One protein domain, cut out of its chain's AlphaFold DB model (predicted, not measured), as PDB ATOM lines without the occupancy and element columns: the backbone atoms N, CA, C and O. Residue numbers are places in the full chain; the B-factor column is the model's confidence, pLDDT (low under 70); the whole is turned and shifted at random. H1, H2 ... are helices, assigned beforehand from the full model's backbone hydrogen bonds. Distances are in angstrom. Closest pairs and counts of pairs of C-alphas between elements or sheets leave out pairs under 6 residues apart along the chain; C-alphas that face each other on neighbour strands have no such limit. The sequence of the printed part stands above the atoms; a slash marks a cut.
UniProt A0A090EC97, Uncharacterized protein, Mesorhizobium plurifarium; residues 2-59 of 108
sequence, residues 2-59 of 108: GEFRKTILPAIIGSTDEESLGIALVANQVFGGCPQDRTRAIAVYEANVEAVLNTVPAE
ATOM      1  N   GLY A   2      -7.628   7.880  13.744       42.94
ATOM      2  CA  GLY A   2      -6.982   6.561  13.630       42.94
ATOM      3  C   GLY A   2      -5.902   6.263  14.675       42.94
ATOM      4  O   GLY A   2      -5.229   7.162  15.167       42.94
ATOM      5  N   GLU A   3      -5.749   4.977  14.994       47.09
ATOM      6  CA  GLU A   3      -4.739   4.423  15.902       47.09
ATOM      7  C   GLU A   3      -3.307   4.712  15.425       47.09
ATOM      8  O   GLU A   3      -2.969   4.483  14.263       47.09
ATOM      9  N   PHE A   4      -2.438   5.129  16.351       52.00
ATOM     10  CA  PHE A   4      -1.018   5.427  16.110       52.00
ATOM     11  C   PHE A   4      -0.257   4.246  15.467       52.00
ATOM     12  O   PHE A   4       0.663   4.447  14.674       52.00
ATOM     13  N   ARG A   5      -0.726   3.007  15.691       52.31
ATOM     14  CA  ARG A   5      -0.242   1.781  15.029       52.31
ATOM     15  C   ARG A   5      -0.297   1.811  13.499       52.31
ATOM     16  O   ARG A   5       0.473   1.099  12.866       52.31
ATOM     17  N   LYS A   6      -1.174   2.616  12.894       48.81
ATOM     18  CA  LYS A   6      -1.328   2.702  11.428       48.81
ATOM     19  C   LYS A   6      -0.383   3.714  10.765       48.81
ATOM     20  O   LYS A   6      -0.433   3.865   9.545       48.81
ATOM     21  N   THR A   7       0.443   4.399  11.559       60.94
ATOM     22  CA  THR A   7       1.361   5.457  11.108       60.94
ATOM     23  C   THR A   7       2.788   4.915  10.938       60.94
ATOM     24  O   THR A   7       2.958   3.824  10.405       60.94
ATOM     25  N   ILE A   8       3.814   5.646  11.375       57.47
ATOM     26  CA  ILE A   8       5.234   5.293  11.234       57.47
ATOM     27  C   ILE A   8       5.688   4.173  12.186       57.47
ATOM     28  O   ILE A   8       6.782   3.640  12.042       57.47
ATOM     29  N   LEU A   9       4.859   3.805  13.168       59.06
ATOM     30  CA  LEU A   9       5.222   2.865  14.230       59.06
ATOM     31  C   LEU A   9       5.740   1.493  13.732       59.06
ATOM     32  O   LEU A   9       6.702   1.001  14.316       59.06
ATOM     33  N   PRO A  10       5.197   0.876  12.661       59.28
ATOM     34  CA  PRO A  10       5.757  -0.359  12.106       59.28
ATOM     35  C   PRO A  10       7.183  -0.197  11.564       59.28
ATOM     36  O   PRO A  10       7.966  -1.133  11.670       59.28
ATOM     37  N   ALA A  11       7.544   0.982  11.047       59.59
ATOM     38  CA  ALA A  11       8.912   1.288  10.625       59.59
ATOM     39  C   ALA A  11       9.857   1.443  11.827       59.59
ATOM     40  O   ALA A  11      11.015   1.056  11.755       59.59
ATOM     41  N   ILE A  12       9.337   1.965  12.945       56.88
ATOM     42  CA  ILE A  12      10.095   2.132  14.191       56.88
ATOM     43  C   ILE A  12      10.373   0.792  14.882       56.88
ATOM     44  O   ILE A  12      11.444   0.602  15.448       56.88
ATOM     45  N   ILE A  13       9.407  -0.128  14.862       56.06
ATOM     46  CA  ILE A  13       9.492  -1.409  15.581       56.06
ATOM     47  C   ILE A  13      10.075  -2.530  14.699       56.06
ATOM     48  O   ILE A  13      10.665  -3.470  15.222       56.06
ATOM     49  N   GLY A  14       9.900  -2.455  13.377       51.69
ATOM     50  CA  GLY A  14      10.248  -3.522  12.434       51.69
ATOM     51  C   GLY A  14      11.670  -3.490  11.872       51.69
ATOM     52  O   GLY A  14      12.025  -4.405  11.133       51.69
ATOM     53  N   SER A  15      12.491  -2.482  12.179       48.81
ATOM     54  CA  SER A  15      13.872  -2.456  11.690       48.81
ATOM     55  C   SER A  15      14.768  -3.348  12.554       48.81
ATOM     56  O   SER A  15      15.156  -2.970  13.658       48.81
ATOM     57  N   THR A  16      15.140  -4.520  12.046       49.81
ATOM     58  CA  THR A  16      16.265  -5.323  12.568       49.81
ATOM     59  C   THR A  16      17.602  -4.917  11.943       49.81
ATOM     60  O   THR A  16      18.563  -5.677  11.994       49.81
ATOM     61  N   ASP A  17      17.641  -3.751  11.302       51.47
ATOM     62  CA  ASP A  17      18.763  -3.278  10.506       51.47
ATOM     63  C   ASP A  17      19.672  -2.363  11.339       51.47
ATOM     64  O   ASP A  17      19.209  -1.369  11.907       51.47
ATOM     65  N   GLU A  18      20.962  -2.694  11.422       48.16
ATOM     66  CA  GLU A  18      21.977  -1.914  12.154       48.16
ATOM     67  C   GLU A  18      22.156  -0.489  11.581       48.16
ATOM     68  O   GLU A  18      22.638   0.398  12.287       48.16
ATOM     69  N   GLU A  19      21.680  -0.215  10.357       50.06
ATOM     70  CA  GLU A  19      21.650   1.126   9.743       50.06
ATOM     71  C   GLU A  19      20.495   2.025  10.240       50.06
ATOM     72  O   GLU A  19      20.475   3.230   9.976       50.06
ATOM     73  N   SER A  20      19.559   1.504  11.041       58.81
ATOM     74  CA  SER A  20      18.407   2.259  11.572       58.81
ATOM     75  C   SER A  20      18.707   3.080  12.836       58.81
ATOM     76  O   SER A  20      17.800   3.381  13.620       58.81
ATOM     77  N   LEU A  21      19.963   3.504  13.031       58.53
ATOM     78  CA  LEU A  21      20.400   4.272  14.203       58.53
ATOM     79  C   LEU A  21      19.493   5.479  14.470       58.53
ATOM     80  O   LEU A  21      19.078   5.680  15.603       58.53
ATOM     81  N   GLY A  22      19.131   6.250  13.440       61.41
ATOM     82  CA  GLY A  22      18.265   7.424  13.597       61.41
ATOM     83  C   GLY A  22      16.863   7.081  14.115       61.41
ATOM     84  O   GLY A  22      16.328   7.782  14.972       61.41
ATOM     85  N   ILE A  23      16.288   5.970  13.654       64.06
ATOM     86  CA  ILE A  23      14.955   5.511  14.062       64.06
ATOM     87  C   ILE A  23      14.990   5.000  15.508       64.06
ATOM     88  O   ILE A  23      14.156   5.394  16.329       64.06
ATOM     89  N   ALA A  24      15.991   4.184  15.845       64.31
ATOM     90  CA  ALA A  24      16.203   3.680  17.199       64.31
ATOM     91  C   ALA A  24      16.519   4.813  18.195       64.31
ATOM     92  O   ALA A  24      16.036   4.804  19.332       64.31
ATOM     93  N   LEU A  25      17.284   5.822  17.764       71.50
ATOM     94  CA  LEU A  25      17.608   7.004  18.560       71.50
ATOM     95  C   LEU A  25      16.353   7.817  18.865       71.50
ATOM     96  O   LEU A  25      16.130   8.166  20.018       71.50
ATOM     97  N   VAL A  26      15.497   8.067  17.871       75.56
ATOM     98  CA  VAL A  26      14.232   8.784  18.081       75.56
ATOM     99  C   VAL A  26      13.314   8.003  19.026       75.56
ATOM    100  O   VAL A  26      12.779   8.578  19.975       75.56
ATOM    101  N   ALA A  27      13.171   6.688  18.836       74.12
ATOM    102  CA  ALA A  27      12.358   5.849  19.716       74.12
ATOM    103  C   ALA A  27      12.814   5.932  21.183       74.12
ATOM    104  O   ALA A  27      11.986   6.086  22.084       74.12
ATOM    105  N   ASN A  28      14.124   5.878  21.423       75.06
ATOM    106  CA  ASN A  28      14.684   5.882  22.771       75.06
ATOM    107  C   ASN A  28      14.796   7.285  23.379       75.06
ATOM    108  O   ASN A  28      14.355   7.488  24.505       75.06
ATOM    109  N   GLN A  29      15.348   8.259  22.659       79.19
ATOM    110  CA  GLN A  29      15.632   9.592  23.198       79.19
ATOM    111  C   GLN A  29      14.397  10.490  23.263       79.19
ATOM    112  O   GLN A  29      14.257  11.248  24.215       79.19
ATOM    113  N   VAL A  30      13.492  10.398  22.282       81.06
ATOM    114  CA  VAL A  30      12.294  11.252  22.229       81.06
ATOM    115  C   VAL A  30      11.137  10.587  22.967       81.06
ATOM    116  O   VAL A  30      10.499  11.196  23.820       81.06
ATOM    117  N   PHE A  31      10.886   9.305  22.690       80.88
ATOM    118  CA  PHE A  31       9.729   8.591  23.244       80.88
ATOM    119  C   PHE A  31      10.054   7.708  24.455       80.88
ATOM    120  O   PHE A  31       9.168   7.022  24.968       80.88
ATOM    121  N   GLY A  32      11.297   7.725  24.948       80.75
ATOM    122  CA  GLY A  32      11.721   6.942  26.113       80.75
ATOM    123  C   GLY A  32      11.567   5.433  25.929       80.75
ATOM    124  O   GLY A  32      11.204   4.742  26.876       80.75
ATOM    125  N   GLY A  33      11.750   4.945  24.701       77.81
ATOM    126  CA  GLY A  33      11.655   3.530  24.343       77.81
ATOM    127  C   GLY A  33      10.223   3.008  24.196       77.81
ATOM    128  O   GLY A  33      10.029   1.818  23.960       77.81
ATOM    129  N   CYS A  34       9.199   3.862  24.326       79.50
ATOM    130  CA  CYS A  34       7.789   3.464  24.212       79.50
ATOM    131  C   CYS A  34       7.000   4.310  23.190       79.50
ATOM    132  O   CYS A  34       5.961   4.872  23.544       79.50
ATOM    133  N   PRO A  35       7.431   4.395  21.917       75.88
ATOM    134  CA  PRO A  35       6.711   5.144  20.878       75.88
ATOM    135  C   PRO A  35       5.294   4.607  20.600       75.88
ATOM    136  O   PRO A  35       4.454   5.319  20.066       75.88
ATOM    137  N   GLN A  36       5.001   3.357  20.963       78.31
ATOM    138  CA  GLN A  36       3.684   2.731  20.822       78.31
ATOM    139  C   GLN A  36       2.649   3.198  21.854       78.31
ATOM    140  O   GLN A  36       1.452   2.986  21.643       78.31
ATOM    141  N   ASP A  37       3.084   3.791  22.968       87.12
ATOM    142  CA  ASP A  37       2.172   4.334  23.969       87.12
ATOM    143  C   ASP A  37       1.604   5.658  23.454       87.12
ATOM    144  O   ASP A  37       2.276   6.690  23.425       87.12
ATOM    145  N   ARG A  38       0.336   5.617  23.038       87.00
ATOM    146  CA  ARG A  38      -0.362   6.767  22.464       87.00
ATOM    147  C   ARG A  38      -0.406   7.957  23.420       87.00
ATOM    148  O   ARG A  38      -0.234   9.085  22.968       87.00
ATOM    149  N   THR A  39      -0.681   7.726  24.702       90.06
ATOM    150  CA  THR A  39      -0.815   8.810  25.683       90.06
ATOM    151  C   THR A  39       0.526   9.498  25.867       90.06
ATOM    152  O   THR A  39       0.611  10.722  25.797       90.06
ATOM    153  N   ARG A  40       1.593   8.706  26.002       88.00
ATOM    154  CA  ARG A  40       2.954   9.231  26.096       88.00
ATOM    155  C   ARG A  40       3.376   9.975  24.831       88.00
ATOM    156  O   ARG A  40       3.942  11.057  24.934       88.00
ATOM    157  N   ALA A  41       3.101   9.420  23.652       87.00
ATOM    158  CA  ALA A  41       3.474  10.038  22.382       87.00
ATOM    159  C   ALA A  41       2.813  11.413  22.195       87.00
ATOM    160  O   ALA A  41       3.480  12.354  21.767       87.00
ATOM    161  N   ILE A  42       1.532  11.544  22.563       90.69
ATOM    162  CA  ILE A  42       0.819  12.828  22.534       90.69
ATOM    163  C   ILE A  42       1.449  13.812  23.525       90.69
ATOM    164  O   ILE A  42       1.783  14.923  23.129       90.69
ATOM    165  N   ALA A  43       1.692  13.387  24.767       91.94
ATOM    166  CA  ALA A  43       2.267  14.259  25.791       91.94
ATOM    167  C   ALA A  43       3.664  14.782  25.410       91.94
ATOM    168  O   ALA A  43       3.961  15.957  25.607       91.94
ATOM    169  N   VAL A  44       4.519  13.934  24.824       92.25
ATOM    170  CA  VAL A  44       5.846  14.347  24.331       92.25
ATOM    171  C   VAL A  44       5.723  15.353  23.182       92.25
ATOM    172  O   VAL A  44       6.460  16.338  23.151       92.25
ATOM    173  N   TYR A  45       4.792  15.131  22.250       91.44
ATOM    174  CA  TYR A  45       4.531  16.064  21.153       91.44
ATOM    175  C   TYR A  45       4.067  17.434  21.666       91.44
ATOM    176  O   TYR A  45       4.634  18.451  21.271       91.44
ATOM    177  N   GLU A  46       3.082  17.461  22.565       95.25
ATOM    178  CA  GLU A  46       2.538  18.696  23.143       95.25
ATOM    179  C   GLU A  46       3.610  19.465  23.925       95.25
ATOM    180  O   GLU A  46       3.815  20.650  23.667       95.25
ATOM    181  N   ALA A  47       4.377  18.780  24.780       95.00
ATOM    182  CA  ALA A  47       5.475  19.390  25.530       95.00
ATOM    183  C   ALA A  47       6.547  20.006  24.613       95.00
ATOM    184  O   ALA A  47       7.065  21.084  24.898       95.00
ATOM    185  N   ASN A  48       6.869  19.356  23.489       94.44
ATOM    186  CA  ASN A  48       7.802  19.906  22.504       94.44
ATOM    187  C   ASN A  48       7.242  21.158  21.809       94.44
ATOM    188  O   ASN A  48       7.969  22.134  21.628       94.44
ATOM    189  N   VAL A  49       5.959  21.152  21.430       95.56
ATOM    190  CA  VAL A  49       5.301  22.326  20.835       95.56
ATOM    191  C   VAL A  49       5.313  23.498  21.818       95.56
ATOM    192  O   VAL A  49       5.743  24.589  21.448       95.56
ATOM    193  N   GLU A  50       4.914  23.276  23.072       97.12
ATOM    194  CA  GLU A  50       4.941  24.310  24.113       97.12
ATOM    195  C   GLU A  50       6.356  24.840  24.359       97.12
ATOM    196  O   GLU A  50       6.551  26.051  24.447       97.12
ATOM    197  N   ALA A  51       7.360  23.961  24.419       96.94
ATOM    198  CA  ALA A  51       8.747  24.371  24.598       96.94
ATOM    199  C   ALA A  51       9.211  25.315  23.479       96.94
ATOM    200  O   ALA A  51       9.817  26.345  23.768       96.94
ATOM    201  N   VAL A  52       8.887  25.023  22.215       96.81
ATOM    202  CA  VAL A  52       9.217  25.902  21.080       96.81
ATOM    203  C   VAL A  52       8.467  27.232  21.178       96.81
ATOM    204  O   VAL A  52       9.094  28.285  21.077       96.81
ATOM    205  N   LEU A  53       7.153  27.200  21.427       96.19
ATOM    206  CA  LEU A  53       6.326  28.407  21.551       96.19
ATOM    207  C   LEU A  53       6.810  29.340  22.674       96.19
ATOM    208  O   LEU A  53       6.746  30.556  22.527       96.19
ATOM    209  N   ASN A  54       7.303  28.778  23.779       97.06
ATOM    210  CA  ASN A  54       7.744  29.544  24.945       97.06
ATOM    211  C   ASN A  54       9.183  30.069  24.838       97.06
ATOM    212  O   ASN A  54       9.547  30.990  25.567       97.06
ATOM    213  N   THR A  55      10.022  29.467  23.990       97.56
ATOM    214  CA  THR A  55      11.465  29.770  23.940       97.56
ATOM    215  C   THR A  55      11.887  30.548  22.700       97.56
ATOM    216  O   THR A  55      12.889  31.262  22.748       97.56
ATOM    217  N   VAL A  56      11.148  30.439  21.593       96.62
ATOM    218  CA  VAL A  56      11.462  31.157  20.355       96.62
ATOM    219  C   VAL A  56      10.762  32.522  20.358       96.62
ATOM    220  O   VAL A  56       9.545  32.570  20.531       96.62
ATOM    221  N   PRO A  57      11.485  33.637  20.134       96.75
ATOM    222  CA  PRO A  57      10.867  34.955  20.002       96.75
ATOM    223  C   PRO A  57       9.803  34.986  18.900       96.75
ATOM    224  O   PRO A  57      10.017  34.440  17.815       96.75
ATOM    225  N   ALA A  58       8.670  35.641  19.165       93.25
ATOM    226  CA  ALA A  58       7.497  35.627  18.288       93.25
ATOM    227  C   ALA A  58       7.798  36.144  16.871       93.25
ATOM    228  O   ALA A  58       7.277  35.621  15.893       93.25
ATOM    229  N   GLU A  59       8.686  37.126  16.737       94.31
ATOM    230  CA  GLU A  59       9.102  37.686  15.453       94.31
ATOM    231  C   GLU A  59       9.921  36.713  14.589       94.31
ATOM    232  O   GLU A  59      10.033  36.905  13.382       94.31
TER     233      GLU A  59
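AT A GLANCE: This is residues 2 to 59 of the 108 residues of an uncharacterized protein of Mesorhizobium plurifarium (UniProt A0A090EC97). A loose, elongated model: two short helices, H1 and H2, and the loops around them form a small head at one end, and the long helix H3 leads away from it as an arm. The far part of that arm, residues 49 to 59, of which 49 to 55 belong to H3, sticks out free. The printed part has 58 residues with three named helices, in the order H1, H2, H3, and no named strand; the class is all helix. The radius of gyration of the C-alphas is 13.7 A, and the C-alphas span 43 by 27 by 18 A.

HOW THE PARTS SIT: H1, residues 9 to 13, and H2, residues 21 to 29, only just touch, with 3 pairs of C-alphas within 8 A. Their closest C-alphas are those of Ile 12 and Ile 23, 5.9 A apart, and their centres are 10.9 A apart. H3, residues 38 to 55, is apart from H1 and also apart from H2. In H1, H2 and H3 every backbone O i to N i+4 pair is within hydrogen-bond range.

IN THESE COORDINATES: H1 begins at C-alpha 9, at (5.222, 2.865, 14.230), and has 5 residues. H2, 9 residues, measures 11.5 A from C-alpha 21 to C-alpha 29. H3, 18 residues, runs 25.9 A from C-alpha 38 at (-0.362, 6.767, 22.464) to C-alpha 55 at (11.465, 29.770, 23.940).

THE WHOLE: The two C-alphas farthest apart are those of Thr 16 and Glu 59, at 43.7 A. Without residues 49 to 59 the body has 47 residues and spans 30 by 22 by 12 A. The printed part has no cut, and the links from H1 to H2 and from H2 to H3 are short. The mean pLDDT of the printed part is 74.8; residues 2 to 24 are under 70, while H3 has a mean of 93.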